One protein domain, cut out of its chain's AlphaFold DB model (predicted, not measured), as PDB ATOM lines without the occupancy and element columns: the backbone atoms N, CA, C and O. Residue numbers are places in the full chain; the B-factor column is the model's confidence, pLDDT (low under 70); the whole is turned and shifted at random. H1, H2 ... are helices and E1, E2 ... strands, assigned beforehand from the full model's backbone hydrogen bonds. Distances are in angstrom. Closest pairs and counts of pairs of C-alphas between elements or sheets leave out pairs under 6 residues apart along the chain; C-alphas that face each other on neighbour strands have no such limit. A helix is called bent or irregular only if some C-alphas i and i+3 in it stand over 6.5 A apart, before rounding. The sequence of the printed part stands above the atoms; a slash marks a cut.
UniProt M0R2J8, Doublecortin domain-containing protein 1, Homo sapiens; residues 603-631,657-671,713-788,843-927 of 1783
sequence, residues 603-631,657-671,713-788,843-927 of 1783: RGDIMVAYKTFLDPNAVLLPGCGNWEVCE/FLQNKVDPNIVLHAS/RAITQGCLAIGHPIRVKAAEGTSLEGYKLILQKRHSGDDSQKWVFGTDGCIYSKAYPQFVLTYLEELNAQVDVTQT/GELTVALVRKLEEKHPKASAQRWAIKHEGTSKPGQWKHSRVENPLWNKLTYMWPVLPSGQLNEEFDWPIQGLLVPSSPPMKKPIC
ATOM      1  N   ARG A 603     -18.453   6.569  -5.972       67.50
ATOM      2  CA  ARG A 603     -19.462   5.534  -6.241       67.50
ATOM      3  C   ARG A 603     -19.750   4.775  -4.944       67.50
ATOM      4  O   ARG A 603     -19.177   3.719  -4.690       67.50
ATOM      5  N   GLY A 604     -20.627   5.346  -4.119       68.14
ATOM      6  CA  GLY A 604     -20.766   4.954  -2.711       68.14
ATOM      7  C   GLY A 604     -19.550   5.422  -1.908       68.14
ATOM      8  O   GLY A 604     -18.992   6.476  -2.210       68.14
ATOM      9  N   ASP A 605     -19.104   4.610  -0.950       67.40
ATOM     10  CA  ASP A 605     -17.910   4.885  -0.131       67.40
ATOM     11  C   ASP A 605     -16.581   4.650  -0.883       67.40
ATOM     12  O   ASP A 605     -15.501   4.880  -0.342       67.40
ATOM     13  N   ILE A 606     -16.640   4.194  -2.141       70.31
ATOM     14  CA  ILE A 606     -15.471   3.877  -2.967       70.31
ATOM     15  C   ILE A 606     -15.216   5.012  -3.966       70.31
ATOM     16  O   ILE A 606     -16.066   5.356  -4.795       70.31
ATOM     17  N   MET A 607     -14.009   5.575  -3.916       77.39
ATOM     18  CA  MET A 607     -13.505   6.509  -4.922       77.39
ATOM     19  C   MET A 607     -13.021   5.735  -6.157       77.39
ATOM     20  O   MET A 607     -12.371   4.702  -6.025       77.39
ATOM     21  N   VAL A 608     -13.300   6.234  -7.365       79.42
ATOM     22  CA  VAL A 608     -12.757   5.667  -8.612       79.42
ATOM     23  C   VAL A 608     -12.198   6.785  -9.485       79.42
ATOM     24  O   VAL A 608     -12.905   7.741  -9.809       79.42
ATOM     25  N   ALA A 609     -10.928   6.661  -9.872       82.13
ATOM     26  CA  ALA A 609     -10.254   7.580 -10.781       82.13
ATOM     27  C   ALA A 609     -10.291   7.063 -12.226       82.13
ATOM     28  O   ALA A 609     -10.117   5.872 -12.486       82.13
ATOM     29  N   TYR A 610     -10.469   7.985 -13.170       82.02
ATOM     30  CA  TYR A 610     -10.458   7.703 -14.601       82.02
ATOM     31  C   TYR A 610      -9.602   8.719 -15.356       82.02
ATOM     32  O   TYR A 610      -9.595   9.901 -15.003       82.02
ATOM     33  N   LYS A 611      -8.920   8.282 -16.420       80.71
ATOM     34  CA  LYS A 611      -8.091   9.135 -17.288       80.71
ATOM     35  C   LYS A 611      -8.809   9.525 -18.583       80.71
ATOM     36  O   LYS A 611      -9.621   8.777 -19.119       80.71
ATOM     37  N   THR A 612      -8.456  10.699 -19.099       73.97
ATOM     38  CA  THR A 612      -8.905  11.251 -20.386       73.97
ATOM     39  C   THR A 612      -7.744  11.859 -21.156       73.97
ATOM     40  O   THR A 612      -6.862  12.487 -20.568       73.97
ATOM     41  N   PHE A 613      -7.773  11.736 -22.484       66.83
ATOM     42  CA  PHE A 613      -6.811  12.415 -23.349       66.83
ATOM     43  C   PHE A 613      -6.867  13.934 -23.139       66.83
ATOM     44  O   PHE A 613      -7.919  14.564 -23.264       66.83
ATOM     45  N   LEU A 614      -5.717  14.531 -22.830       66.13
ATOM     46  CA  LEU A 614      -5.585  15.973 -22.659       66.13
ATOM     47  C   LEU A 614      -5.756  16.678 -24.018       66.13
ATOM     48  O   LEU A 614      -4.943  16.470 -24.919       66.13
ATOM     49  N   ASP A 615      -6.778  17.529 -24.171       56.05
ATOM     50  CA  ASP A 615      -6.978  18.314 -25.402       56.05
ATOM     51  C   ASP A 615      -5.712  19.144 -25.713       56.05
ATOM     52  O   ASP A 615      -5.335  20.001 -24.905       56.05
ATOM     53  N   PRO A 616      -5.054  18.954 -26.877       47.84
ATOM     54  CA  PRO A 616      -3.848  19.697 -27.242       47.84
ATOM     55  C   PRO A 616      -4.071  21.212 -27.398       47.84
ATOM     56  O   PRO A 616      -3.097  21.964 -27.492       47.84
ATOM     57  N   ASN A 617      -5.325  21.679 -27.417       41.31
ATOM     58  CA  ASN A 617      -5.690  23.095 -27.423       41.31
ATOM     59  C   ASN A 617      -5.932  23.675 -26.014       41.31
ATOM     60  O   ASN A 617      -6.033  24.898 -25.878       41.31
ATOM     61  N   ALA A 618      -5.996  22.850 -24.963       48.75
ATOM     62  CA  ALA A 618      -6.230  23.304 -23.594       48.75
ATOM     63  C   ALA A 618      -5.016  24.083 -23.050       48.75
ATOM     64  O   ALA A 618      -3.958  23.528 -22.744       48.75
ATOM     65  N   VAL A 619      -5.173  25.402 -22.903       46.01
ATOM     66  CA  VAL A 619      -4.112  26.358 -22.522       46.01
ATOM     67  C   VAL A 619      -3.817  26.317 -21.013       46.01
ATOM     68  O   VAL A 619      -3.909  27.328 -20.322       46.01
ATOM     69  N   LEU A 620      -3.491  25.141 -20.471       51.09
ATOM     70  CA  LEU A 620      -3.413  24.948 -19.020       51.09
ATOM     71  C   LEU A 620      -2.002  25.119 -18.422       51.09
ATOM     72  O   LEU A 620      -1.898  25.568 -17.285       51.09
ATOM     73  N   LEU A 621      -0.913  24.770 -19.127       52.03
ATOM     74  CA  LEU A 621       0.314  24.316 -18.430       52.03
ATOM     75  C   LEU A 621       1.627  25.083 -18.735       52.03
ATOM     76  O   LEU A 621       2.550  24.524 -19.334       52.03
ATOM     77  N   PRO A 622       1.785  26.339 -18.268       49.56
ATOM     78  CA  PRO A 622       3.075  27.021 -18.189       49.56
ATOM     79  C   PRO A 622       3.699  26.929 -16.777       49.56
ATOM     80  O   PRO A 622       3.310  27.664 -15.875       49.56
ATOM     81  N   GLY A 623       4.738  26.100 -16.604       56.39
ATOM     82  CA  GLY A 623       5.630  26.156 -15.431       56.39
ATOM     83  C   GLY A 623       5.906  24.813 -14.746       56.39
ATOM     84  O   GLY A 623       5.090  24.322 -13.978       56.39
ATOM     85  N   CYS A 624       7.113  24.269 -14.941       56.02
ATOM     86  CA  CYS A 624       7.595  23.026 -14.310       56.02
ATOM     87  C   CYS A 624       7.509  23.029 -12.764       56.02
ATOM     88  O   CYS A 624       7.264  21.989 -12.164       56.02
ATOM     89  N   GLY A 625       7.653  24.191 -12.110       62.54
ATOM     90  CA  GLY A 625       7.584  24.302 -10.644       62.54
ATOM     91  C   GLY A 625       6.176  24.201 -10.039       62.54
ATOM     92  O   GLY A 625       6.057  23.971  -8.833       62.54
ATOM     93  N   ASN A 626       5.126  24.338 -10.857       72.65
ATOM     94  CA  ASN A 626       3.726  24.385 -10.413       72.65
ATOM     95  C   ASN A 626       3.118  22.993 -10.175       72.65
ATOM     96  O   ASN A 626       1.939  22.895  -9.856       72.65
ATOM     97  N   TRP A 627       3.908  21.932 -10.336       79.11
ATOM     98  CA  TRP A 627       3.487  20.546 -10.161       79.11
ATOM     99  C   TRP A 627       4.094  19.925  -8.910       79.11
ATOM    100  O   TRP A 627       5.232  20.233  -8.535       79.11
ATOM    101  N   GLU A 628       3.328  19.039  -8.290       82.97
ATOM    102  CA  GLU A 628       3.734  18.183  -7.183       82.97
ATOM    103  C   GLU A 628       3.438  16.722  -7.520       82.97
ATOM    104  O   GLU A 628       2.399  16.428  -8.110       82.97
ATOM    105  N   VAL A 629       4.357  15.818  -7.177       84.81
ATOM    106  CA  VAL A 629       4.130  14.373  -7.299       84.81
ATOM    107  C   VAL A 629       3.510  13.856  -6.002       84.81
ATOM    108  O   VAL A 629       4.160  13.864  -4.954       84.81
ATOM    109  N   CYS A 630       2.274  13.381  -6.089       84.33
ATOM    110  CA  CYS A 630       1.575  12.695  -5.010       84.33
ATOM    111  C   CYS A 630       1.890  11.192  -5.063       84.33
ATOM    112  O   CYS A 630       1.860  10.585  -6.135       84.33
ATOM    113  N   GLU A 631       2.217  10.613  -3.907       84.62
ATOM    114  CA  GLU A 631       2.202   9.163  -3.681       84.62
ATOM    115  C   GLU A 631       0.738   8.782  -3.416       84.62
ATOM    116  O   GLU A 631       0.165   9.247  -2.429       84.62
ATOM    117  N   PHE A 657       0.505  10.460  -8.948       88.29
ATOM    118  CA  PHE A 657      -0.231  11.490  -9.674       88.29
ATOM    119  C   PHE A 657       0.501  12.829  -9.648       88.29
ATOM    120  O   PHE A 657       1.313  13.107  -8.767       88.29
ATOM    121  N   LEU A 658       0.201  13.681 -10.626       86.36
ATOM    122  CA  LEU A 658       0.699  15.051 -10.693       86.36
ATOM    123  C   LEU A 658      -0.426  16.004 -10.314       86.36
ATOM    124  O   LEU A 658      -1.346  16.200 -11.107       86.36
ATOM    125  N   GLN A 659      -0.343  16.612  -9.133       87.13
ATOM    126  CA  GLN A 659      -1.278  17.651  -8.714       87.13
ATOM    127  C   GLN A 659      -0.714  19.039  -9.018       87.13
ATOM    128  O   GLN A 659       0.467  19.327  -8.789       87.13
ATOM    129  N   ASN A 660      -1.559  19.919  -9.549       83.00
ATOM    130  CA  ASN A 660      -1.208  21.314  -9.758       83.00
ATOM    131  C   ASN A 660      -1.312  22.092  -8.433       83.00
ATOM    132  O   ASN A 660      -2.351  22.098  -7.780       83.00
ATOM    133  N   LYS A 661      -0.241  22.795  -8.057       81.41
ATOM    134  CA  LYS A 661      -0.146  23.577  -6.810       81.41
ATOM    135  C   LYS A 661      -1.022  24.833  -6.788       81.41
ATOM    136  O   LYS A 661      -1.186  25.432  -5.733       81.41
ATOM    137  N   VAL A 662      -1.511  25.275  -7.949       79.35
ATOM    138  CA  VAL A 662      -2.371  26.461  -8.097       79.35
ATOM    139  C   VAL A 662      -3.852  26.074  -8.126       79.35
ATOM    140  O   VAL A 662      -4.678  26.815  -7.608       79.35
ATOM    141  N   ASP A 663      -4.183  24.915  -8.703       78.59
ATOM    142  CA  ASP A 663      -5.540  24.355  -8.718       78.59
ATOM    143  C   ASP A 663      -5.489  22.847  -8.405       78.59
ATOM    144  O   ASP A 663      -5.206  22.049  -9.305       78.59
ATOM    145  N   PRO A 664      -5.768  22.426  -7.155       80.71
ATOM    146  CA  PRO A 664      -5.663  21.024  -6.750       80.71
ATOM    147  C   PRO A 664      -6.645  20.088  -7.481       80.71
ATOM    148  O   PRO A 664      -6.453  18.872  -7.444       80.71
ATOM    149  N   ASN A 665      -7.646  20.624  -8.194       80.79
ATOM    150  CA  ASN A 665      -8.572  19.852  -9.033       80.79
ATOM    151  C   ASN A 665      -7.998  19.522 -10.425       80.79
ATOM    152  O   ASN A 665      -8.639  18.829 -11.220       80.79
ATOM    153  N   ILE A 666      -6.797  20.011 -10.755       81.19
ATOM    154  CA  ILE A 666      -6.064  19.610 -11.958       81.19
ATOM    155  C   ILE A 666      -5.056  18.531 -11.562       81.19
ATOM    156  O   ILE A 666      -3.938  18.821 -11.130       81.19
ATOM    157  N   VAL A 667      -5.473  17.280 -11.753       85.18
ATOM    158  CA  VAL A 667      -4.652  16.083 -11.547       85.18
ATOM    159  C   VAL A 667      -4.361  15.425 -12.894       85.18
ATOM    160  O   VAL A 667      -5.261  15.262 -13.721       85.18
ATOM    161  N   LEU A 668      -3.100  15.057 -13.130       85.76
ATOM    162  CA  LEU A 668      -2.672  14.307 -14.314       85.76
ATOM    163  C   LEU A 668      -2.072  12.953 -13.925       85.76
ATOM    164  O   LEU A 668      -1.351  12.843 -12.932       85.76
ATOM    165  N   HIS A 669      -2.314  11.954 -14.766       85.03
ATOM    166  CA  HIS A 669      -1.618  10.674 -14.769       85.03
ATOM    167  C   HIS A 669      -0.501  10.732 -15.819       85.03
ATOM    168  O   HIS A 669      -0.717  11.201 -16.939       85.03
ATOM    169  N   ALA A 670       0.707  10.297 -15.452       82.71
ATOM    170  CA  ALA A 670       1.882  10.339 -16.320       82.71
ATOM    171  C   ALA A 670       2.206   8.938 -16.855       82.71
ATOM    172  O   ALA A 670       2.830   8.124 -16.176       82.71
ATOM    173  N   SER A 671       1.809   8.683 -18.097       80.82
ATOM    174  CA  SER A 671       2.006   7.412 -18.794       80.82
ATOM    175  C   SER A 671       3.349   7.430 -19.548       80.82
ATOM    176  O   SER A 671       3.665   8.405 -20.232       80.82
ATOM    177  N   ARG A 713      12.776  15.668 -17.105       79.99
ATOM    178  CA  ARG A 713      13.097  17.108 -17.104       79.99
ATOM    179  C   ARG A 713      11.849  17.973 -16.903       79.99
ATOM    180  O   ARG A 713      11.974  19.115 -16.468       79.99
ATOM    181  N   ALA A 714      10.668  17.453 -17.236       72.48
ATOM    182  CA  ALA A 714       9.406  18.163 -17.061       72.48
ATOM    183  C   ALA A 714       8.904  18.113 -15.607       72.48
ATOM    184  O   ALA A 714       8.318  19.090 -15.146       72.48
ATOM    185  N   ILE A 715       9.181  17.019 -14.887       78.43
ATOM    186  CA  ILE A 715       8.872  16.837 -13.460       78.43
ATOM    187  C   ILE A 715      10.102  16.254 -12.752       78.43
ATOM    188  O   ILE A 715      10.281  15.042 -12.684       78.43
ATOM    189  N   THR A 716      10.955  17.106 -12.178       76.76
ATOM    190  CA  THR A 716      12.221  16.666 -11.552       76.76
ATOM    191  C   THR A 716      12.050  15.904 -10.231       76.76
ATOM    192  O   THR A 716      13.028  15.382  -9.697       76.76
ATOM    193  N   GLN A 717      10.829  15.865  -9.687       81.70
ATOM    194  CA  GLN A 717      10.441  15.024  -8.546       81.70
ATOM    195  C   GLN A 717      10.142  13.569  -8.961       81.70
ATOM    196  O   GLN A 717      10.176  12.687  -8.104       81.70
ATOM    197  N   GLY A 718       9.862  13.327 -10.249       82.67
ATOM    198  CA  GLY A 718       9.499  12.021 -10.793       82.67
ATOM    199  C   GLY A 718      10.673  11.310 -11.469       82.67
ATOM    200  O   GLY A 718      11.400  11.906 -12.274       82.67
ATOM    201  N   CYS A 719      10.840  10.023 -11.173       88.53
ATOM    202  CA  CYS A 719      11.848   9.137 -11.750       88.53
ATOM    203  C   CYS A 719      11.218   7.884 -12.365       88.53
ATOM    204  O   CYS A 719      10.179   7.417 -11.902       88.53
ATOM    205  N   LEU A 720      11.863   7.324 -13.391       90.76
ATOM    206  CA  LEU A 720      11.497   6.002 -13.897       90.76
ATOM    207  C   LEU A 720      11.724   4.944 -12.814       90.76
ATOM    208  O   LEU A 720      12.788   4.919 -12.189       90.76
ATOM    209  N   ALA A 721      10.748   4.062 -12.646       90.47
ATOM    210  CA  ALA A 721      10.762   2.959 -11.695       90.47
ATOM    211  C   ALA A 721      10.142   1.695 -12.308       90.47
ATOM    212  O   ALA A 721       9.513   1.739 -13.374       90.47
ATOM    213  N   ILE A 722      10.327   0.569 -11.624       88.56
ATOM    214  CA  ILE A 722       9.673  -0.698 -11.957       88.56
ATOM    215  C   ILE A 722       8.254  -0.695 -11.393       88.56
ATOM    216  O   ILE A 722       8.057  -0.407 -10.217       88.56
ATOM    217  N   GLY A 723       7.276  -1.009 -12.243       83.59
ATOM    218  CA  GLY A 723       5.890  -1.247 -11.852       83.59
ATOM    219  C   GLY A 723       5.531  -2.731 -11.880       83.59
ATOM    220  O   GLY A 723       6.393  -3.603 -11.802       83.59
ATOM    221  N   HIS A 724       4.239  -3.011 -12.022       80.19
ATOM    222  CA  HIS A 724       3.678  -4.362 -11.989       80.19
ATOM    223  C   HIS A 724       4.288  -5.329 -13.029       80.19
ATOM    224  O   HIS A 724       4.637  -4.897 -14.136       80.19
ATOM    225  N   PRO A 725       4.412  -6.634 -12.710       82.76
ATOM    226  CA  PRO A 725       4.835  -7.654 -13.670       82.76
ATOM    227  C   PRO A 725       3.830  -7.793 -14.827       82.76
ATOM    228  O   PRO A 725       2.633  -7.575 -14.655       82.76
ATOM    229  N   ILE A 726       4.321  -8.164 -16.012       81.64
ATOM    230  CA  ILE A 726       3.528  -8.360 -17.238       81.64
ATOM    231  C   ILE A 726       3.991  -9.604 -18.011       81.64
ATOM    232  O   ILE A 726       5.128 -10.063 -17.848       81.64
ATOM    233  N   ARG A 727       3.143 -10.119 -18.912       79.08
ATOM    234  CA  ARG A 727       3.504 -11.168 -19.879       79.08
ATOM    235  C   ARG A 727       3.371 -10.642 -21.310       79.08
ATOM    236  O   ARG A 727       2.356 -10.075 -21.695       79.08
ATOM    237  N   VAL A 728       4.408 -10.842 -22.115       73.12
ATOM    238  CA  VAL A 728       4.489 -10.366 -23.504       73.12
ATOM    239  C   VAL A 728       4.483 -11.574 -24.441       73.12
ATOM    240  O   VAL A 728       5.413 -12.374 -24.412       73.12
ATOM    241  N   LYS A 729       3.449 -11.727 -25.272       69.64
ATOM    242  CA  LYS A 729       3.333 -12.797 -26.274       69.64
ATOM    243  C   LYS A 729       3.920 -12.327 -27.606       69.64
ATOM    244  O   LYS A 729       3.325 -11.512 -28.311       69.64
ATOM    245  N   ALA A 730       5.087 -12.847 -27.978       64.67
ATOM    246  CA  ALA A 730       5.649 -12.605 -29.305       64.67
ATOM    247  C   ALA A 730       4.824 -13.317 -30.395       64.67
ATOM    248  O   ALA A 730       4.294 -14.402 -30.160       64.67
ATOM    249  N   ALA A 731       4.801 -12.780 -31.622       60.17
ATOM    250  CA  ALA A 731       4.175 -13.436 -32.784       60.17
ATOM    251  C   ALA A 731       4.735 -14.844 -33.113       60.17
ATOM    252  O   ALA A 731       4.155 -15.573 -33.910       60.17
ATOM    253  N   GLU A 732       5.859 -15.229 -32.503       58.72
ATOM    254  CA  GLU A 732       6.481 -16.559 -32.592       58.72
ATOM    255  C   GLU A 732       5.943 -17.548 -31.528       58.72
ATOM    256  O   GLU A 732       6.459 -18.653 -31.390       58.72
ATOM    257  N   GLY A 733       4.909 -17.165 -30.768       55.29
ATOM    258  CA  GLY A 733       4.224 -18.004 -29.773       55.29
ATOM    259  C   GLY A 733       4.900 -18.070 -28.399       55.29
ATOM    260  O   GLY A 733       4.308 -18.574 -27.447       55.29
ATOM    261  N   THR A 734       6.115 -17.540 -28.261       64.48
ATOM    262  CA  THR A 734       6.842 -17.479 -26.989       64.48
ATOM    263  C   THR A 734       6.331 -16.347 -26.095       64.48
ATOM    264  O   THR A 734       6.335 -15.173 -26.472       64.48
ATOM    265  N   SER A 735       5.910 -16.704 -24.880       68.85
ATOM    266  CA  SER A 735       5.618 -15.758 -23.805       68.85
ATOM    267  C   SER A 735       6.908 -15.358 -23.085       68.85
ATOM    268  O   SER A 735       7.666 -16.198 -22.601       68.85
ATOM    269  N   LEU A 736       7.167 -14.056 -23.015       75.34
ATOM    270  CA  LEU A 736       8.291 -13.467 -22.299       75.34
ATOM    271  C   LEU A 736       7.784 -12.747 -21.048       75.34
ATOM    272  O   LEU A 736       6.845 -11.955 -21.101       75.34
ATOM    273  N   GLU A 737       8.432 -13.017 -19.921       83.87
ATOM    274  CA  GLU A 737       8.201 -12.309 -18.663       83.87
ATOM    275  C   GLU A 737       8.790 -10.892 -18.719       83.87
ATOM    276  O   GLU A 737       9.842 -10.657 -19.333       83.87
ATOM    277  N   GLY A 738       8.139  -9.960 -18.027       84.57
ATOM    278  CA  GLY A 738       8.586  -8.579 -17.934       84.57
ATOM    279  C   GLY A 738       7.921  -7.775 -16.819       84.57
ATOM    280  O   GLY A 738       7.160  -8.313 -16.020       84.57
ATOM    281  N   TYR A 739       8.191  -6.469 -16.798       87.88
ATOM    282  CA  TYR A 739       7.579  -5.494 -15.889       87.88
ATOM    283  C   TYR A 739       7.163  -4.215 -16.637       87.88
ATOM    284  O   TYR A 739       7.860  -3.757 -17.552       87.88
ATOM    285  N   LYS A 740       6.040  -3.615 -16.220       87.05
ATOM    286  CA  LYS A 740       5.555  -2.302 -16.677       87.05
ATOM    287  C   LYS A 740       6.536  -1.214 -16.220       87.05
ATOM    288  O   LYS A 740       7.035  -1.245 -15.096       87.05
ATOM    289  N   LEU A 741       6.814  -0.245 -17.090       88.53
ATOM    290  CA  LEU A 741       7.654   0.911 -16.776       88.53
ATOM    291  C   LEU A 741       6.770   2.072 -16.305       88.53
ATOM    292  O   LEU A 741       5.848   2.458 -17.021       88.53
ATOM    293  N   ILE A 742       7.051   2.634 -15.127       88.69
ATOM    294  CA  ILE A 742       6.223   3.681 -14.503       88.69
ATOM    295  C   ILE A 742       7.053   4.892 -14.059       88.69
ATOM    296  O   ILE A 742       8.284   4.839 -14.015       88.69
ATOM    297  N   LEU A 743       6.372   5.993 -13.730       87.42
ATOM    298  CA  LEU A 743       6.962   7.188 -13.126       87.42
ATOM    299  C   LEU A 743       6.558   7.253 -11.642       87.42
ATOM    300  O   LEU A 743       5.381   7.409 -11.341       87.42
ATOM    301  N   GLN A 744       7.523   7.155 -10.729       87.72
ATOM    302  CA  GLN A 744       7.311   7.260  -9.277       87.72
ATOM    303  C   GLN A 744       7.980   8.510  -8.696       87.72
ATOM    304  O   GLN A 744       8.807   9.153  -9.350       87.72
ATOM    305  N   LYS A 745       7.652   8.848  -7.445       87.01
ATOM    306  CA  LYS A 745       8.339   9.888  -6.679       87.01
ATOM    307  C   LYS A 745       9.712   9.388  -6.249       87.01
ATOM    308  O   LYS A 745       9.902   8.230  -5.891       87.01
ATOM    309  N   ARG A 746      10.698  10.278  -6.327       84.70
ATOM    310  CA  ARG A 746      12.103   9.951  -6.077       84.70
ATOM    311  C   ARG A 746      12.377   9.664  -4.594       84.70
ATOM    312  O   ARG A 746      12.385  10.594  -3.787       84.70
ATOM    313  N   HIS A 747      12.785   8.435  -4.278       84.87
ATOM    314  CA  HIS A 747      13.312   8.038  -2.970       84.87
ATOM    315  C   HIS A 747      14.813   7.722  -3.062       84.87
ATOM    316  O   HIS A 747      15.273   6.987  -3.928       84.87
ATOM    317  N   SER A 748      15.627   8.281  -2.160       71.47
ATOM    318  CA  SER A 748      17.098   8.196  -2.252       71.47
ATOM    319  C   SER A 748      17.697   6.815  -1.948       71.47
ATOM    320  O   SER A 748      18.889   6.617  -2.185       71.47
ATOM    321  N   GLY A 749      16.901   5.877  -1.426       76.03
ATOM    322  CA  GLY A 749      17.332   4.522  -1.076       76.03
ATOM    323  C   GLY A 749      16.961   3.442  -2.095       76.03
ATOM    324  O   GLY A 749      17.697   2.466  -2.204       76.03
ATOM    325  N   ASP A 750      15.890   3.619  -2.870       83.88
ATOM    326  CA  ASP A 750      15.252   2.523  -3.611       83.88
ATOM    327  C   ASP A 750      16.085   2.039  -4.814       83.88
ATOM    328  O   ASP A 750      16.477   2.820  -5.682       83.88
ATOM    329  N   ASP A 751      16.381   0.739  -4.862       86.37
ATOM    330  CA  ASP A 751      17.073   0.092  -5.980       86.37
ATOM    331  C   ASP A 751      16.160  -0.144  -7.198       86.37
ATOM    332  O   ASP A 751      16.679  -0.261  -8.308       86.37
ATOM    333  N   SER A 752      14.829  -0.137  -7.036       84.37
ATOM    334  CA  SER A 752      13.867  -0.209  -8.148       84.37
ATOM    335  C   SER A 752      13.969   1.019  -9.070       84.37
ATOM    336  O   SER A 752      13.861   0.901 -10.293       84.37
ATOM    337  N   GLN A 753      14.284   2.182  -8.483       89.63
ATOM    338  CA  GLN A 753      14.434   3.490  -9.139       89.63
ATOM    339  C   GLN A 753      15.849   3.741  -9.700       89.63
ATOM    340  O   GLN A 753      16.122   4.802 -10.280       89.63
ATOM    341  N   LYS A 754      16.779   2.789  -9.525       89.92
ATOM    342  CA  LYS A 754      18.167   2.887  -9.998       89.92
ATOM    343  C   LYS A 754      18.370   2.033 -11.242       89.92
ATOM    344  O   LYS A 754      18.134   0.829 -11.240       89.92
ATOM    345  N   TRP A 755      18.890   2.663 -12.284       92.21
ATOM    346  CA  TRP A 755      19.120   2.085 -13.600       92.21
ATOM    347  C   TRP A 755      20.614   1.959 -13.881       92.21
ATOM    348  O   TRP A 755      21.404   2.866 -13.610       92.21
ATOM    349  N   VAL A 756      20.996   0.825 -14.455       90.55
ATOM    350  CA  VAL A 756      22.356   0.500 -14.875       90.55
ATOM    351  C   VAL A 756      22.396   0.448 -16.401       90.55
ATOM    352  O   VAL A 756      21.492  -0.078 -17.052       90.55
ATOM    353  N   PHE A 757      23.453   1.019 -16.972       91.94
ATOM    354  CA  PHE A 757      23.664   1.123 -18.413       91.94
ATOM    355  C   PHE A 757      24.734   0.106 -18.828       91.94
ATOM    356  O   PHE A 757      25.900   0.251 -18.463       91.94
ATOM    357  N   GLY A 758      24.342  -0.936 -19.560       88.52
ATOM    358  CA  GLY A 758      25.230  -2.022 -19.977       88.52
ATOM    359  C   GLY A 758      26.250  -1.607 -21.044       88.52
ATOM    360  O   GLY A 758      26.077  -0.615 -21.750       88.52
ATOM    361  N   THR A 759      27.320  -2.388 -21.209       86.46
ATOM    362  CA  THR A 759      28.341  -2.190 -22.265       86.46
ATOM    363  C   THR A 759      27.882  -2.634 -23.664       86.46
ATOM    364  O   THR A 759      28.602  -2.465 -24.649       86.46
ATOM    365  N   ASP A 760      26.678  -3.196 -23.753       84.40
ATOM    366  CA  ASP A 760      25.984  -3.695 -24.944       84.40
ATOM    367  C   ASP A 760      24.923  -2.722 -25.502       84.40
ATOM    368  O   ASP A 760      24.415  -2.929 -26.607       84.40
ATOM    369  N   GLY A 761      24.616  -1.646 -24.772       86.89
ATOM    370  CA  GLY A 761      23.562  -0.684 -25.106       86.89
ATOM    371  C   GLY A 761      22.210  -0.974 -24.442       86.89
ATOM    372  O   GLY A 761      21.230  -0.296 -24.756       86.89
ATOM    373  N   CYS A 762      22.134  -1.959 -23.543       91.14
ATOM    374  CA  CYS A 762      20.935  -2.247 -22.757       91.14
ATOM    375  C   CYS A 762      20.841  -1.338 -21.518       91.14
ATOM    376  O   CYS A 762      21.855  -0.926 -20.950       91.14
ATOM    377  N   ILE A 763      19.619  -1.066 -21.057       92.70
ATOM    378  CA  ILE A 763      19.343  -0.381 -19.783       92.70
ATOM    379  C   ILE A 763      18.531  -1.346 -18.916       92.70
ATOM    380  O   ILE A 763      17.537  -1.881 -19.394       92.70
ATOM    381  N   TYR A 764      18.939  -1.583 -17.671       92.56
ATOM    382  CA  TYR A 764      18.247  -2.476 -16.729       92.56
ATOM    383  C   TYR A 764      18.155  -1.846 -15.340       92.56
ATOM    384  O   TYR A 764      18.921  -0.940 -15.021       92.56
ATOM    385  N   SER A 765      17.223  -2.304 -14.504       88.73
ATOM    386  CA  SER A 765      17.159  -1.861 -13.105       88.73
ATOM    387  C   SER A 765      18.181  -2.608 -12.251       88.73
ATOM    388  O   SER A 765      18.447  -3.791 -12.471       88.73
ATOM    389  N   LYS A 766      18.713  -1.933 -11.231       87.71
ATOM    390  CA  LYS A 766      19.597  -2.528 -10.225       87.71
ATOM    391  C   LYS A 766      18.895  -3.622  -9.412       87.71
ATOM    392  O   LYS A 766      19.572  -4.555  -8.989       87.71
ATOM    393  N   ALA A 767      17.573  -3.537  -9.240       86.35
ATOM    394  CA  ALA A 767      16.780  -4.547  -8.538       86.35
ATOM    395  C   ALA A 767      16.629  -5.867  -9.324       86.35
ATOM    396  O   ALA A 767      16.657  -6.937  -8.723       86.35
ATOM    397  N   TYR A 768      16.513  -5.810 -10.659       87.33
ATOM    398  CA  TYR A 768      16.296  -6.996 -11.503       87.33
ATOM    399  C   TYR A 768      17.154  -6.972 -12.789       87.33
ATOM    400  O   TYR A 768      16.639  -6.686 -13.876       87.33
ATOM    401  N   PRO A 769      18.463  -7.290 -12.707       86.76
ATOM    402  CA  PRO A 769      19.401  -7.180 -13.834       86.76
ATOM    403  C   PRO A 769      19.100  -8.054 -15.063       86.76
ATOM    404  O   PRO A 769      19.648  -7.821 -16.141       86.76
ATOM    405  N   GLN A 770      18.252  -9.071 -14.916       87.42
ATOM    406  CA  GLN A 770      17.858 -10.001 -15.974       87.42
ATOM    407  C   GLN A 770      16.795  -9.443 -16.941       87.42
ATOM    408  O   GLN A 770      16.613 -10.007 -18.027       87.42
ATOM    409  N   PHE A 771      16.128  -8.337 -16.587       90.01
ATOM    410  CA  PHE A 771      15.159  -7.647 -17.445       90.01
ATOM    411  C   PHE A 771      15.737  -6.321 -17.953       90.01
ATOM    412  O   PHE A 771      16.239  -5.505 -17.182       90.01
ATOM    413  N   VAL A 772      15.650  -6.099 -19.264       91.54
ATOM    414  CA  VAL A 772      16.190  -4.923 -19.959       91.54
ATOM    415  C   VAL A 772      15.081  -4.129 -20.645       91.54
ATOM    416  O   VAL A 772      14.068  -4.673 -21.089       91.54
ATOM    417  N   LEU A 773      15.281  -2.819 -20.746       92.05
ATOM    418  CA  LEU A 773      14.363  -1.891 -21.387       92.05
ATOM    419  C   LEU A 773      14.214  -2.254 -22.872       92.05
ATOM    420  O   LEU A 773      15.201  -2.358 -23.599       92.05
ATOM    421  N   THR A 774      12.981  -2.451 -23.321       90.50
ATOM    422  CA  THR A 774      12.659  -3.101 -24.595       90.50
ATOM    423  C   THR A 774      11.535  -2.354 -25.314       90.50
ATOM    424  O   THR A 774      10.493  -2.082 -24.720       90.50
ATOM    425  N   TYR A 775      11.733  -2.033 -26.595       88.23
ATOM    426  CA  TYR A 775      10.711  -1.459 -27.480       88.23
ATOM    427  C   TYR A 775       9.831  -2.570 -28.065       88.23
ATOM    428  O   TYR A 775      10.325  -3.462 -28.753       88.23
ATOM    429  N   LEU A 776       8.529  -2.532 -27.775       82.35
ATOM    430  CA  LEU A 776       7.628  -3.656 -28.048       82.35
ATOM    431  C   LEU A 776       7.121  -3.700 -29.502       82.35
ATOM    432  O   LEU A 776       6.965  -4.799 -30.035       82.35
ATOM    433  N   GLU A 777       6.976  -2.555 -30.190       76.93
ATOM    434  CA  GLU A 777       6.575  -2.541 -31.615       76.93
ATOM    435  C   GLU A 777       7.602  -3.298 -32.496       76.93
ATOM    436  O   GLU A 777       7.215  -4.053 -33.379       76.93
ATOM    437  N   GLU A 778       8.914  -3.180 -32.230       72.17
ATOM    438  CA  GLU A 778       9.968  -3.885 -32.996       72.17
ATOM    439  C   GLU A 778      10.013  -5.406 -32.711       72.17
ATOM    440  O   GLU A 778      10.564  -6.182 -33.499       72.17
ATOM    441  N   LEU A 779       9.397  -5.868 -31.615       68.37
ATOM    442  CA  LEU A 779       9.261  -7.296 -31.316       68.37
ATOM    443  C   LEU A 779       8.100  -7.972 -32.066       68.37
ATOM    444  O   LEU A 779       8.105  -9.205 -32.155       68.37
ATOM    445  N   ASN A 780       7.150  -7.206 -32.624       65.38
ATOM    446  CA  ASN A 780       5.843  -7.693 -33.089       65.38
ATOM    447  C   ASN A 780       5.170  -8.574 -32.014       65.38
ATOM    448  O   ASN A 780       4.951  -9.769 -32.234       65.38
ATOM    449  N   ALA A 781       4.928  -8.017 -30.826       57.19
ATOM    450  CA  ALA A 781       4.371  -8.747 -29.690       57.19
ATOM    451  C   ALA A 781       3.076  -8.105 -29.172       57.19
ATOM    452  O   ALA A 781       3.029  -6.893 -28.983       57.19
ATOM    453  N   GLN A 782       2.060  -8.927 -28.901       55.24
ATOM    454  CA  GLN A 782       0.886  -8.528 -28.120       55.24
ATOM    455  C   GLN A 782       1.196  -8.682 -26.626       55.24
ATOM    456  O   GLN A 782       1.971  -9.557 -26.230       55.24
ATOM    457  N   VAL A 783       0.609  -7.836 -25.785       57.05
ATOM    458  CA  VAL A 783       0.841  -7.858 -24.335       57.05
ATOM    459  C   VAL A 783      -0.418  -8.332 -23.622       57.05
ATOM    460  O   VAL A 783      -1.460  -7.701 -23.750       57.05
ATOM    461  N   ASP A 784      -0.289  -9.400 -22.835       54.51
ATOM    462  CA  ASP A 784      -1.331  -9.853 -21.915       54.51
ATOM    463  C   ASP A 784      -0.992  -9.332 -20.515       54.51
ATOM    464  O   ASP A 784      -0.084  -9.827 -19.835       54.51
ATOM    465  N   VAL A 785      -1.727  -8.316 -20.069       52.72
ATOM    466  CA  VAL A 785      -1.605  -7.769 -18.712       52.72
ATOM    467  C   VAL A 785      -2.519  -8.557 -17.773       52.72
ATOM    468  O   VAL A 785      -3.586  -8.100 -17.388       52.72
ATOM    469  N   THR A 786      -2.110  -9.772 -17.404       44.80
ATOM    470  CA  THR A 786      -2.809 -10.547 -16.367       44.80
ATOM    471  C   THR A 786      -2.417 -10.031 -14.983       44.80
ATOM    472  O   THR A 786      -1.306 -10.313 -14.524       44.80
ATOM    473  N   GLN A 787      -3.309  -9.300 -14.306       38.81
ATOM    474  CA  GLN A 787      -3.143  -8.986 -12.885       38.81
ATOM    475  C   GLN A 787      -3.255 -10.277 -12.059       38.81
ATOM    476  O   GLN A 787      -4.326 -10.861 -11.947       38.81
ATOM    477  N   THR A 788      -2.147 -10.727 -11.470       34.99
ATOM    478  CA  THR A 788      -2.169 -11.692 -10.362       34.99
ATOM    479  C   THR A 788      -2.010 -10.939  -9.052       34.99
ATOM    480  O   THR A 788      -0.930 -10.406  -8.788       34.99
ATOM    481  N   GLY A 843      -4.618  -0.039 -23.166       50.07
ATOM    482  CA  GLY A 843      -3.520   0.745 -23.721       50.07
ATOM    483  C   GLY A 843      -2.336  -0.122 -24.153       50.07
ATOM    484  O   GLY A 843      -1.576  -0.612 -23.318       50.07
ATOM    485  N   GLU A 844      -2.145  -0.253 -25.466       60.69
ATOM    486  CA  GLU A 844      -1.049  -1.007 -26.083       60.69
ATOM    487  C   GLU A 844       0.327  -0.487 -25.609       60.69
ATOM    488  O   GLU A 844       0.773   0.615 -25.949       60.69
ATOM    489  N   LEU A 845       1.007  -1.275 -24.767       68.16
ATOM    490  CA  LEU A 845       2.299  -0.905 -24.187       68.16
ATOM    491  C   LEU A 845       3.369  -0.819 -25.282       68.16
ATOM    492  O   LEU A 845       3.739  -1.812 -25.899       68.16
ATOM    493  N   THR A 846       3.933   0.375 -25.481       74.59
ATOM    494  CA  THR A 846       5.012   0.593 -26.465       74.59
ATOM    495  C   THR A 846       6.402   0.242 -25.923       74.59
ATOM    496  O   THR A 846       7.325   0.000 -26.701       74.59
ATOM    497  N   VAL A 847       6.581   0.191 -24.601       86.46
ATOM    498  CA  VAL A 847       7.869  -0.058 -23.934       86.46
ATOM    499  C   VAL A 847       7.672  -0.820 -22.622       86.46
ATOM    500  O   VAL A 847       6.746  -0.533 -21.868       86.46
ATOM    501  N   ALA A 848       8.563  -1.769 -22.331       88.81
ATOM    502  CA  ALA A 848       8.575  -2.512 -21.070       88.81
ATOM    503  C   ALA A 848       9.985  -2.994 -20.697       88.81
ATOM    504  O   ALA A 848      10.912  -2.946 -21.506       88.81
ATOM    505  N   LEU A 849      10.143  -3.492 -19.473       90.21
ATOM    506  CA  LEU A 849      11.283  -4.318 -19.080       90.21
ATOM    507  C   LEU A 849      10.996  -5.767 -19.473       90.21
ATOM    508  O   LEU A 849      10.026  -6.328 -18.985       90.21
ATOM    509  N   VAL A 850      11.815  -6.381 -20.327       88.92
ATOM    510  CA  VAL A 850      11.633  -7.769 -20.804       88.92
ATOM    511  C   VAL A 850      12.941  -8.537 -20.635       88.92
ATOM    512  O   VAL A 850      14.019  -7.939 -20.674       88.92
ATOM    513  N   ARG A 851      12.872  -9.857 -20.422       87.69
ATOM    514  CA  ARG A 851      14.059 -10.714 -20.272       87.69
ATOM    515  C   ARG A 851      15.057 -10.490 -21.426       87.69
ATOM    516  O   ARG A 851      14.673 -10.367 -22.591       87.69
ATOM    517  N   LYS A 852      16.347 -10.395 -21.095       87.38
ATOM    518  CA  LYS A 852      17.422 -10.093 -22.058       87.38
ATOM    519  C   LYS A 852      17.544 -11.164 -23.155       87.38
ATOM    520  O   LYS A 852      17.675 -12.346 -22.853       87.38
ATOM    521  N   LEU A 853      17.553 -10.733 -24.417       84.53
ATOM    522  CA  LEU A 853      17.748 -11.571 -25.605       84.53
ATOM    523  C   LEU A 853      19.241 -11.786 -25.902       84.53
ATOM    524  O   LEU A 853      20.088 -10.957 -25.565       84.53
ATOM    525  N   GLU A 854      19.573 -12.875 -26.598       79.78
ATOM    526  CA  GLU A 854      20.937 -13.096 -27.093       79.78
ATOM    527  C   GLU A 854      21.350 -12.043 -28.137       79.78
ATOM    528  O   GLU A 854      20.562 -11.660 -29.001       79.78
ATOM    529  N   GLU A 855      22.627 -11.641 -28.149       70.72
ATOM    530  CA  GLU A 855      23.162 -10.620 -29.075       70.72
ATOM    531  C   GLU A 855      23.007 -11.001 -30.568       70.72
ATOM    532  O   GLU A 855      23.002 -10.134 -31.443       70.72
ATOM    533  N   LYS A 856      22.841 -12.299 -30.864       70.09
ATOM    534  CA  LYS A 856      22.603 -12.849 -32.211       70.09
ATOM    535  C   LYS A 856      21.122 -12.892 -32.618       70.09
ATOM    536  O   LYS A 856      20.839 -13.210 -33.772       70.09
ATOM    537  N   HIS A 857      20.191 -12.617 -31.705       76.56
ATOM    538  CA  HIS A 857      18.757 -12.698 -31.972       76.56
ATOM    539  C   HIS A 857      18.336 -11.639 -33.014       76.56
ATOM    540  O   HIS A 857      18.751 -10.481 -32.895       76.56
ATOM    541  N   PRO A 858      17.498 -11.965 -34.020       68.10
ATOM    542  CA  PRO A 858      17.153 -11.030 -35.100       68.10
ATOM    543  C   PRO A 858      16.497  -9.734 -34.600       68.10
ATOM    544  O   PRO A 858      16.704  -8.681 -35.194       68.10
ATOM    545  N   LYS A 859      15.767  -9.801 -33.478       74.67
ATOM    546  CA  LYS A 859      15.094  -8.661 -32.829       74.67
ATOM    547  C   LYS A 859      15.911  -8.020 -31.688       74.67
ATOM    548  O   LYS A 859      15.386  -7.204 -30.940       74.67
ATOM    549  N   ALA A 860      17.203  -8.347 -31.535       79.15
ATOM    550  CA  ALA A 860      18.057  -7.787 -30.473       79.15
ATOM    551  C   ALA A 860      18.274  -6.259 -30.564       79.15
ATOM    552  O   ALA A 860      18.792  -5.650 -29.631       79.15
ATOM    553  N   SER A 861      17.907  -5.610 -31.676       82.39
ATOM    554  CA  SER A 861      17.850  -4.144 -31.786       82.39
ATOM    555  C   SER A 861      16.806  -3.510 -30.871       82.39
ATOM    556  O   SER A 861      17.089  -2.444 -30.326       82.39
ATOM    557  N   ALA A 862      15.686  -4.189 -30.610       84.07
ATOM    558  CA  ALA A 862      14.600  -3.694 -29.762       84.07
ATOM    559  C   ALA A 862      15.030  -3.406 -28.308       84.07
ATOM    560  O   ALA A 862      14.377  -2.631 -27.610       84.07
ATOM    561  N   GLN A 863      16.135  -4.010 -27.853       90.00
ATOM    562  CA  GLN A 863      16.694  -3.851 -26.503       90.00
ATOM    563  C   GLN A 863      17.885  -2.875 -26.436       90.00
ATOM    564  O   GLN A 863      18.436  -2.648 -25.361       90.00
ATOM    565  N   ARG A 864      18.294  -2.275 -27.567       89.42
ATOM    566  CA  ARG A 864      19.418  -1.324 -27.630       89.42
ATOM    567  C   ARG A 864      18.944   0.122 -27.646       89.42
ATOM    568  O   ARG A 864      18.228   0.547 -28.553       89.42
ATOM    569  N   TRP A 865      19.449   0.903 -26.700       92.72
ATOM    570  CA  TRP A 865      19.092   2.305 -26.502       92.72
ATOM    571  C   TRP A 865      20.292   3.233 -26.705       92.72
ATOM    572  O   TRP A 865      21.443   2.807 -26.674       92.72
ATOM    573  N   ALA A 866      20.025   4.522 -26.906       90.72
ATOM    574  CA  ALA A 866      21.034   5.579 -26.891       90.72
ATOM    575  C   ALA A 866      20.467   6.873 -26.301       90.72
ATOM    576  O   ALA A 866      19.271   7.143 -26.404       90.72
ATOM    577  N   ILE A 867      21.334   7.710 -25.725       90.03
ATOM    578  CA  ILE A 867      20.953   9.035 -25.221       90.03
ATOM    579  C   ILE A 867      21.281  10.069 -26.303       90.03
ATOM    580  O   ILE A 867      22.450  10.325 -26.584       90.03
ATOM    581  N   LYS A 868      20.278  10.682 -26.933       86.62
ATOM    582  CA  LYS A 868      20.479  11.721 -27.955       86.62
ATOM    583  C   LYS A 868      20.502  13.117 -27.338       86.62
ATOM    584  O   LYS A 868      19.582  13.505 -26.620       86.62
ATOM    585  N   HIS A 869      21.526  13.905 -27.656       79.50
ATOM    586  CA  HIS A 869      21.701  15.240 -27.086       79.50
ATOM    587  C   HIS A 869      21.016  16.353 -27.900       79.50
ATOM    588  O   HIS A 869      21.561  16.826 -28.898       79.50
ATOM    589  N   GLU A 870      19.882  16.859 -27.411       63.36
ATOM    590  CA  GLU A 870      19.170  18.008 -28.008       63.36
ATOM    591  C   GLU A 870      19.425  19.358 -27.304       63.36
ATOM    592  O   GLU A 870      18.856  20.389 -27.662       63.36
ATOM    593  N   GLY A 871      20.289  19.394 -26.286       55.20
ATOM    594  CA  GLY A 871      20.523  20.600 -25.492       55.20
ATOM    595  C   GLY A 871      21.297  21.700 -26.232       55.20
ATOM    596  O   GLY A 871      22.487  21.562 -26.504       55.20
ATOM    597  N   THR A 872      20.700  22.880 -26.427       49.25
ATOM    598  CA  THR A 872      21.473  24.096 -26.767       49.25
ATOM    599  C   THR A 872      22.246  24.670 -25.570       49.25
ATOM    600  O   THR A 872      23.038  25.593 -25.741       49.25
ATOM    601  N   SER A 873      21.999  24.161 -24.358       53.52
ATOM    602  CA  SER A 873      22.612  24.595 -23.094       53.52
ATOM    603  C   SER A 873      24.065  24.141 -22.931       53.52
ATOM    604  O   SER A 873      24.871  24.908 -22.412       53.52
ATOM    605  N   LYS A 874      24.411  22.928 -23.384       64.09
ATOM    606  CA  LYS A 874      25.765  22.348 -23.288       64.09
ATOM    607  C   LYS A 874      26.232  21.776 -24.644       64.09
ATOM    608  O   LYS A 874      26.392  20.564 -24.797       64.09
ATOM    609  N   PRO A 875      26.415  22.619 -25.678       60.91
ATOM    610  CA  PRO A 875      26.702  22.162 -27.036       60.91
ATOM    611  C   PRO A 875      28.065  21.459 -27.126       60.91
ATOM    612  O   PRO A 875      29.108  22.102 -27.233       60.91
ATOM    613  N   GLY A 876      28.045  20.124 -27.136       65.60
ATOM    614  CA  GLY A 876      29.239  19.298 -27.312       65.60
ATOM    615  C   GLY A 876      29.373  18.109 -26.368       65.60
ATOM    616  O   GLY A 876      30.275  17.316 -26.617       65.60
ATOM    617  N   GLN A 877      28.496  17.932 -25.364       76.28
ATOM    618  CA  GLN A 877      28.623  16.824 -24.396       76.28
ATOM    619  C   GLN A 877      28.780  15.447 -25.058       76.28
ATOM    620  O   GLN A 877      29.558  14.626 -24.587       76.28
ATOM    621  N   TRP A 878      28.114  15.210 -26.192       75.77
ATOM    622  CA  TRP A 878      28.205  13.946 -26.930       75.77
ATOM    623  C   TRP A 878      29.621  13.559 -27.376       75.77
ATOM    624  O   TRP A 878      29.878  12.382 -27.598       75.77
ATOM    625  N   LYS A 879      30.562  14.507 -27.450       78.61
ATOM    626  CA  LYS A 879      31.962  14.238 -27.814       78.61
ATOM    627  C   LYS A 879      32.735  13.453 -26.755       78.61
ATOM    628  O   LYS A 879      33.713  12.806 -27.110       78.61
ATOM    629  N   HIS A 880      32.292  13.489 -25.499       82.73
ATOM    630  CA  HIS A 880      32.871  12.697 -24.411       82.73
ATOM    631  C   HIS A 880      32.444  11.221 -24.467       82.73
ATOM    632  O   HIS A 880      32.978  10.389 -23.742       82.73
ATOM    633  N   SER A 881      31.498  10.860 -25.344       83.15
ATOM    634  CA  SER A 881      31.037   9.482 -25.517       83.15
ATOM    635  C   SER A 881      32.092   8.619 -26.221       83.15
ATOM    636  O   SER A 881      32.207   8.616 -27.448       83.15
ATOM    637  N   ARG A 882      32.860   7.848 -25.444       82.62
ATOM    638  CA  ARG A 882      33.910   6.938 -25.935       82.62
ATOM    639  C   ARG A 882      33.326   5.598 -26.420       82.62
ATOM    640  O   ARG A 882      33.470   4.578 -25.759       82.62
ATOM    641  N   VAL A 883      32.664   5.603 -27.579       82.38
ATOM    642  CA  VAL A 883      32.045   4.411 -28.205       82.38
ATOM    643  C   VAL A 883      32.803   4.017 -29.481       82.38
ATOM    644  O   VAL A 883      33.144   4.884 -30.286       82.38
ATOM    645  N   GLU A 884      33.063   2.719 -29.693       81.42
ATOM    646  CA  GLU A 884      33.836   2.224 -30.852       81.42
ATOM    647  C   GLU A 884      33.177   2.528 -32.204       81.42
ATOM    648  O   GLU A 884      33.858   2.759 -33.206       81.42
ATOM    649  N   ASN A 885      31.844   2.478 -32.261       80.96
ATOM    650  CA  ASN A 885      31.088   2.697 -33.483       80.96
ATOM    651  C   ASN A 885      30.961   4.205 -33.805       80.96
ATOM    652  O   ASN A 885      30.170   4.911 -33.168       80.96
ATOM    653  N   PRO A 886      31.630   4.723 -34.860       75.80
ATOM    654  CA  PRO A 886      31.633   6.153 -35.180       75.80
ATOM    655  C   PRO A 886      30.272   6.691 -35.655       75.80
ATOM    656  O   PRO A 886      30.128   7.900 -35.852       75.80
ATOM    657  N   LEU A 887      29.268   5.829 -35.865       73.66
ATOM    658  CA  LEU A 887      27.895   6.257 -36.139       73.66
ATOM    659  C   LEU A 887      27.271   7.000 -34.951       73.66
ATOM    660  O   LEU A 887      26.520   7.941 -35.188       73.66
ATOM    661  N   TRP A 888      27.627   6.659 -33.707       84.89
ATOM    662  CA  TRP A 888      27.103   7.331 -32.509       84.89
ATOM    663  C   TRP A 888      27.427   8.833 -32.523       84.89
ATOM    664  O   TRP A 888      26.526   9.670 -32.461       84.89
ATOM    665  N   ASN A 889      28.692   9.178 -32.779       77.05
ATOM    666  CA  ASN A 889      29.138  10.568 -32.923       77.05
ATOM    667  C   ASN A 889      28.475  11.295 -34.107       77.05
ATOM    668  O   ASN A 889      28.191  12.488 -34.014       77.05
ATOM    669  N   LYS A 890      28.179  10.596 -35.214       74.06
ATOM    670  CA  LYS A 890      27.451  11.179 -36.362       74.06
ATOM    671  C   LYS A 890      25.967  11.430 -36.074       74.06
ATOM    672  O   LYS A 890      25.389  12.323 -36.685       74.06
ATOM    673  N   LEU A 891      25.359  10.649 -35.181       75.38
ATOM    674  CA  LEU A 891      23.951  10.759 -34.786       75.38
ATOM    675  C   LEU A 891      23.742  11.621 -33.527       75.38
ATOM    676  O   LEU A 891      22.601  11.816 -33.108       75.38
ATOM    677  N   THR A 892      24.815  12.182 -32.952       81.51
ATOM    678  CA  THR A 892      24.828  12.916 -31.664       81.51
ATOM    679  C   THR A 892      24.317  12.081 -30.482       81.51
ATOM    680  O   THR A 892      23.654  12.588 -29.576       81.51
ATOM    681  N   TYR A 893      24.615  10.780 -30.519       86.76
ATOM    682  CA  TYR A 893      24.276   9.812 -29.479       86.76
ATOM    683  C   TYR A 893      25.386   9.728 -28.428       86.76
ATOM    684  O   TYR A 893      26.567   9.891 -28.736       86.76
ATOM    685  N   MET A 894      24.987   9.450 -27.192       89.15
ATOM    686  CA  MET A 894      25.827   9.384 -26.003       89.15
ATOM    687  C   MET A 894      25.544   8.096 -25.239       89.15
ATOM    688  O   MET A 894      24.390   7.670 -25.158       89.15
ATOM    689  N   TRP A 895      26.577   7.532 -24.619       92.55
ATOM    690  CA  TRP A 895      26.436   6.459 -23.639       92.55
ATOM    691  C   TRP A 895      27.181   6.810 -22.345       92.55
ATOM    692  O   TRP A 895      28.307   7.301 -22.439       92.55
ATOM    693  N   PRO A 896      26.595   6.593 -21.150       89.32
ATOM    694  CA  PRO A 896      27.155   7.077 -19.886       89.32
ATOM    695  C   PRO A 896      28.278   6.190 -19.328       89.32
ATOM    696  O   PRO A 896      28.880   6.538 -18.315       89.32
ATOM    697  N   VAL A 897      28.550   5.051 -19.967       89.04
ATOM    698  CA  VAL A 897      29.488   4.017 -19.520       89.04
ATOM    699  C   VAL A 897      30.543   3.773 -20.602       89.04
ATOM    700  O   VAL A 897      30.239   3.751 -21.795       89.04
ATOM    701  N   LEU A 898      31.798   3.635 -20.179       86.05
ATOM    702  CA  LEU A 898      32.948   3.345 -21.033       86.05
ATOM    703  C   LEU A 898      32.938   1.877 -21.506       86.05
ATOM    704  O   LEU A 898      32.293   1.038 -20.877       86.05
ATOM    705  N   PRO A 899      33.707   1.504 -22.548       81.82
ATOM    706  CA  PRO A 899      33.841   0.105 -22.970       81.82
ATOM    707  C   PRO A 899      34.353  -0.843 -21.869       81.82
ATOM    708  O   PRO A 899      34.121  -2.044 -21.953       81.82
ATOM    709  N   SER A 900      35.002  -0.307 -20.825       79.91
ATOM    710  CA  SER A 900      35.434  -1.023 -19.615       79.91
ATOM    711  C   SER A 900      34.312  -1.325 -18.609       79.91
ATOM    712  O   SER A 900      34.572  -1.961 -17.594       79.91
ATOM    713  N   GLY A 901      33.084  -0.839 -18.826       81.00
ATOM    714  CA  GLY A 901      31.986  -0.927 -17.853       81.00
ATOM    715  C   GLY A 901      32.014   0.145 -16.756       81.00
ATOM    716  O   GLY A 901      31.067   0.250 -15.981       81.00
ATOM    717  N   GLN A 902      33.053   0.983 -16.703       86.19
ATOM    718  CA  GLN A 902      33.147   2.092 -15.750       86.19
ATOM    719  C   GLN A 902      32.283   3.289 -16.173       86.19
ATOM    720  O   GLN A 902      32.131   3.580 -17.362       86.19
ATOM    721  N   LEU A 903      31.751   4.023 -15.191       87.11
ATOM    722  CA  LEU A 903      31.013   5.265 -15.421       87.11
ATOM    723  C   LEU A 903      31.922   6.305 -16.094       87.11
ATOM    724  O   LEU A 903      33.047   6.534 -15.655       87.11
ATOM    725  N   ASN A 904      31.438   6.961 -17.147       88.07
ATOM    726  CA  ASN A 904      32.209   7.983 -17.841       88.07
ATOM    727  C   ASN A 904      32.185   9.307 -17.059       88.07
ATOM    728  O   ASN A 904      31.190  10.045 -17.049       88.07
ATOM    729  N   GLU A 905      33.298   9.607 -16.395       87.07
ATOM    730  CA  GLU A 905      33.453  10.806 -15.570       87.07
ATOM    731  C   GLU A 905      33.594  12.106 -16.377       87.07
ATOM    732  O   GLU A 905      33.396  13.178 -15.813       87.07
ATOM    733  N   GLU A 906      33.867  12.031 -17.686       84.06
ATOM    734  CA  GLU A 906      34.051  13.208 -18.550       84.06
ATOM    735  C   GLU A 906      32.756  13.983 -18.859       84.06
ATOM    736  O   GLU A 906      32.814  15.099 -19.371       84.06
ATOM    737  N   PHE A 907      31.575  13.415 -18.592       84.24
ATOM    738  CA  PHE A 907      30.313  14.131 -18.788       84.24
ATOM    739  C   PHE A 907      30.009  15.085 -17.624       84.24
ATOM    740  O   PHE A 907      30.157  14.720 -16.459       84.24
ATOM    741  N   ASP A 908      29.439  16.266 -17.902       78.17
ATOM    742  CA  ASP A 908      28.848  17.077 -16.829       78.17
ATOM    743  C   ASP A 908      27.494  16.482 -16.408       78.17
ATOM    744  O   ASP A 908      26.471  16.678 -17.079       78.17
ATOM    745  N   TRP A 909      27.488  15.796 -15.273       85.21
ATOM    746  CA  TRP A 909      26.302  15.182 -14.686       85.21
ATOM    747  C   TRP A 909      25.372  16.210 -13.998       85.21
ATOM    748  O   TRP A 909      25.864  17.192 -13.440       85.21
ATOM    749  N   PRO A 910      24.037  15.998 -13.976       85.58
ATOM    750  CA  PRO A 910      23.304  14.948 -14.684       85.58
ATOM    751  C   PRO A 910      23.306  15.157 -16.207       85.58
ATOM    752  O   PRO A 910      23.240  16.289 -16.694       85.58
ATOM    753  N   ILE A 911      23.371  14.053 -16.953       86.46
ATOM    754  CA  ILE A 911      23.346  14.050 -18.423       86.46
ATOM    755  C   ILE A 911      21.916  14.336 -18.891       86.46
ATOM    756  O   ILE A 911      20.966  13.786 -18.338       86.46
ATOM    757  N   GLN A 912      21.755  15.180 -19.914       84.70
ATOM    758  CA  GLN A 912      20.448  15.561 -20.457       84.70
ATOM    759  C   GLN A 912      20.287  15.077 -21.908       84.70
ATOM    760  O   GLN A 912      21.063  15.478 -22.778       84.70
ATOM    761  N   GLY A 913      19.242  14.297 -22.204       84.54
ATOM    762  CA  GLY A 913      18.966  13.840 -23.572       84.54
ATOM    763  C   GLY A 913      17.634  13.110 -23.753       84.54
ATOM    764  O   GLY A 913      16.900  12.894 -22.793       84.54
ATOM    765  N   LEU A 914      17.329  12.746 -25.001       86.92
ATOM    766  CA  LEU A 914      16.233  11.835 -25.349       86.92
ATOM    767  C   LEU A 914      16.724  10.385 -25.262       86.92
ATOM    768  O   LEU A 914      17.821  10.100 -25.742       86.92
ATOM    769  N   LEU A 915      15.919   9.464 -24.734       89.99
ATOM    770  CA  LEU A 915      16.206   8.027 -24.809       89.99
ATOM    771  C   LEU A 915      15.619   7.460 -26.110       89.99
ATOM    772  O   LEU A 915      14.407   7.484 -26.303       89.99
ATOM    773  N   VAL A 916      16.483   6.992 -27.012       87.60
ATOM    774  CA  VAL A 916      16.139   6.554 -28.375       87.60
ATOM    775  C   VAL A 916      16.279   5.026 -28.495       87.60
ATOM    776  O   VAL A 916      17.388   4.525 -28.273       87.60
ATOM    777  N   PRO A 917      15.210   4.280 -28.848       87.46
ATOM    778  CA  PRO A 917      15.258   2.826 -29.040       87.46
ATOM    779  C   PRO A 917      15.974   2.441 -30.349       87.46
ATOM    780  O   PRO A 917      16.424   3.305 -31.108       87.46
ATOM    781  N   SER A 918      16.072   1.135 -30.623       84.24
ATOM    782  CA  SER A 918      16.564   0.569 -31.893       84.24
ATOM    783  C   SER A 918      17.970   1.046 -32.293       84.24
ATOM    784  O   SER A 918      18.305   1.185 -33.474       84.24
ATOM    785  N   SER A 919      18.816   1.343 -31.303       84.16
ATOM    786  CA  SER A 919      20.066   2.068 -31.525       84.16
ATOM    787  C   SER A 919      21.180   1.200 -32.143       84.16
ATOM    788  O   SER A 919      21.230  -0.022 -31.934       84.16
ATOM    789  N   PRO A 920      22.107   1.802 -32.926       82.10
ATOM    790  CA  PRO A 920      23.219   1.071 -33.531       82.10
ATOM    791  C   PRO A 920      24.109   0.406 -32.466       82.10
ATOM    792  O   PRO A 920      24.355   1.031 -31.436       82.10
ATOM    793  N   PRO A 921      24.678  -0.789 -32.718       82.93
ATOM    794  CA  PRO A 921      25.586  -1.448 -31.773       82.93
ATOM    795  C   PRO A 921      26.720  -0.526 -31.301       82.93
ATOM    796  O   PRO A 921      27.269   0.234 -32.105       82.93
ATOM    797  N   MET A 922      27.066  -0.581 -30.011       79.36
ATOM    798  CA  MET A 922      28.163   0.217 -29.439       79.36
ATOM    799  C   MET A 922      29.526  -0.229 -29.973       79.36
ATOM    800  O   MET A 922      30.332   0.598 -30.408       79.36
ATOM    801  N   LYS A 923      29.760  -1.546 -29.986       76.77
ATOM    802  CA  LYS A 923      30.901  -2.151 -30.674       76.77
ATOM    803  C   LYS A 923      30.755  -1.934 -32.171       76.77
ATOM    804  O   LYS A 923      29.649  -2.003 -32.718       76.77
ATOM    805  N   LYS A 924      31.868  -1.700 -32.865       63.96
ATOM    806  CA  LYS A 924      31.836  -1.709 -34.332       63.96
ATOM    807  C   LYS A 924      31.421  -3.126 -34.756       63.96
ATOM    808  O   LYS A 924      32.109  -4.066 -34.360       63.96
ATOM    809  N   PRO A 925      30.339  -3.324 -35.539       53.86
ATOM    810  CA  PRO A 925      29.997  -4.664 -35.999       53.86
ATOM    811  C   PRO A 925      31.223  -5.239 -36.706       53.86
ATOM    812  O   PRO A 925      31.819  -4.545 -37.542       53.86
ATOM    813  N   ILE A 926      31.602  -6.478 -36.368       42.03
ATOM    814  CA  ILE A 926      32.696  -7.214 -37.021       42.03
ATOM    815  C   ILE A 926      32.201  -7.631 -38.409       42.03
ATOM    816  O   ILE A 926      31.943  -8.789 -38.732       42.03
ATOM    817  N   CYS A 927      32.001  -6.610 -39.233       34.48
ATOM    818  CA  CYS A 927      31.702  -6.721 -40.629       34.48
ATOM    819  C   CYS A 927      32.897  -7.429 -41.254       34.48
ATOM    820  O   CYS A 927      34.036  -6.967 -41.130       34.48
TER     821      CYS A 927
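What this domain is: This is residues 603 to 631, 657 to 671, 713 to 788 and 843 to 927 of the 1783 residues of the protein "Doublecortin domain-containing protein 1" of Homo sapiens (UniProt M0R2J8). What meets the eye first? A strongly twisted sheet of five strands, built round the long bent hairpin E5 and E6, stands partly face to face with a small sheet, E2 E3 E4, as a sandwich. The hairpin E7 and E8 and helix H1 are beside its edge strand E9; a loop-rich part with E12, E13, H2 and H3 makes one end of the whole, and residues 603 to 609 stick out at the other. What is it made of? The 205 printed residues, mostly strand in class but under half in named elements, hold E1 to E11, H1, E12, H2, H3 and E13 in chain order; the large sheet runs E9 E11 E6 E5 E10, all antiparallel. The whole is compact, with a radius of gyration of the C-alphas of 19.1 A and spans of 65 by 47 by 37 A.

How they stand to each other: How is the largest sheet paired? E5, residues 718 to 730, bends by 70 degrees at residue 725 and forms a hairpin with E6, residues 735 to 745, with N 728 and O 736 within hydrogen-bond range at 2.9 A. E11, residues 847 to 851, has N 849 and O 739 of E6 at 3.0 A and O 848 and N 774 of E9, residues 771 to 775, at 2.8 A; E10, residues 781 to 784, has O 782 and N 729 of E5 at 2.8 A. What faces it? E2, residues 627 to 631, E3, residues 657 to 660, and E4, residues 667 to 671, have N 628 and O 659 at 2.9 A and N 658 and O 668 at 2.9 A; the closest C-alphas of E2 and E6 are Val 629 and Lys 745, 6.2 A. What lies farther out? E7, residues 755 to 757, and E8, residues 763 to 765, have N 756 and O 764 at 2.8 A, while H1, residues 860 to 863, is on the large sheet, over none of its strands. E12, residues 866 to 868, and E13, residues 911 to 916, have N 868 and O 914 at 2.8 A; H2, residues 877 to 880, is close but not clearly touching H3, residues 887 to 891, with Lys 879 and Asn 889 the closest C-alphas at 6.9 A. In H3 every O i to N i+4 pair is within hydrogen-bond range; H1 and H2 are too short for one.

Where its parts are: Where are the anchors? E1, residues 606 to 613, is 23.7 A long, pairs with no named strand and begins at C-alpha 606 (-15.471, 3.877, -2.967); E13 ends at C-alpha 916 (16.139, 6.554, -28.375). Which strands are longest? E5 and E6 each measure 31.0 A.

The domain as a whole: Where is it cut? C-alphas 631 and 657 are 6.9 A apart, 671 and 713 14.8 A, 788 and 843 18.3 A. What else stands out? The links E1 to E2 and H3 to E13 are long, and 48 printed residues, among them 613 to 625, have pLDDT under 70.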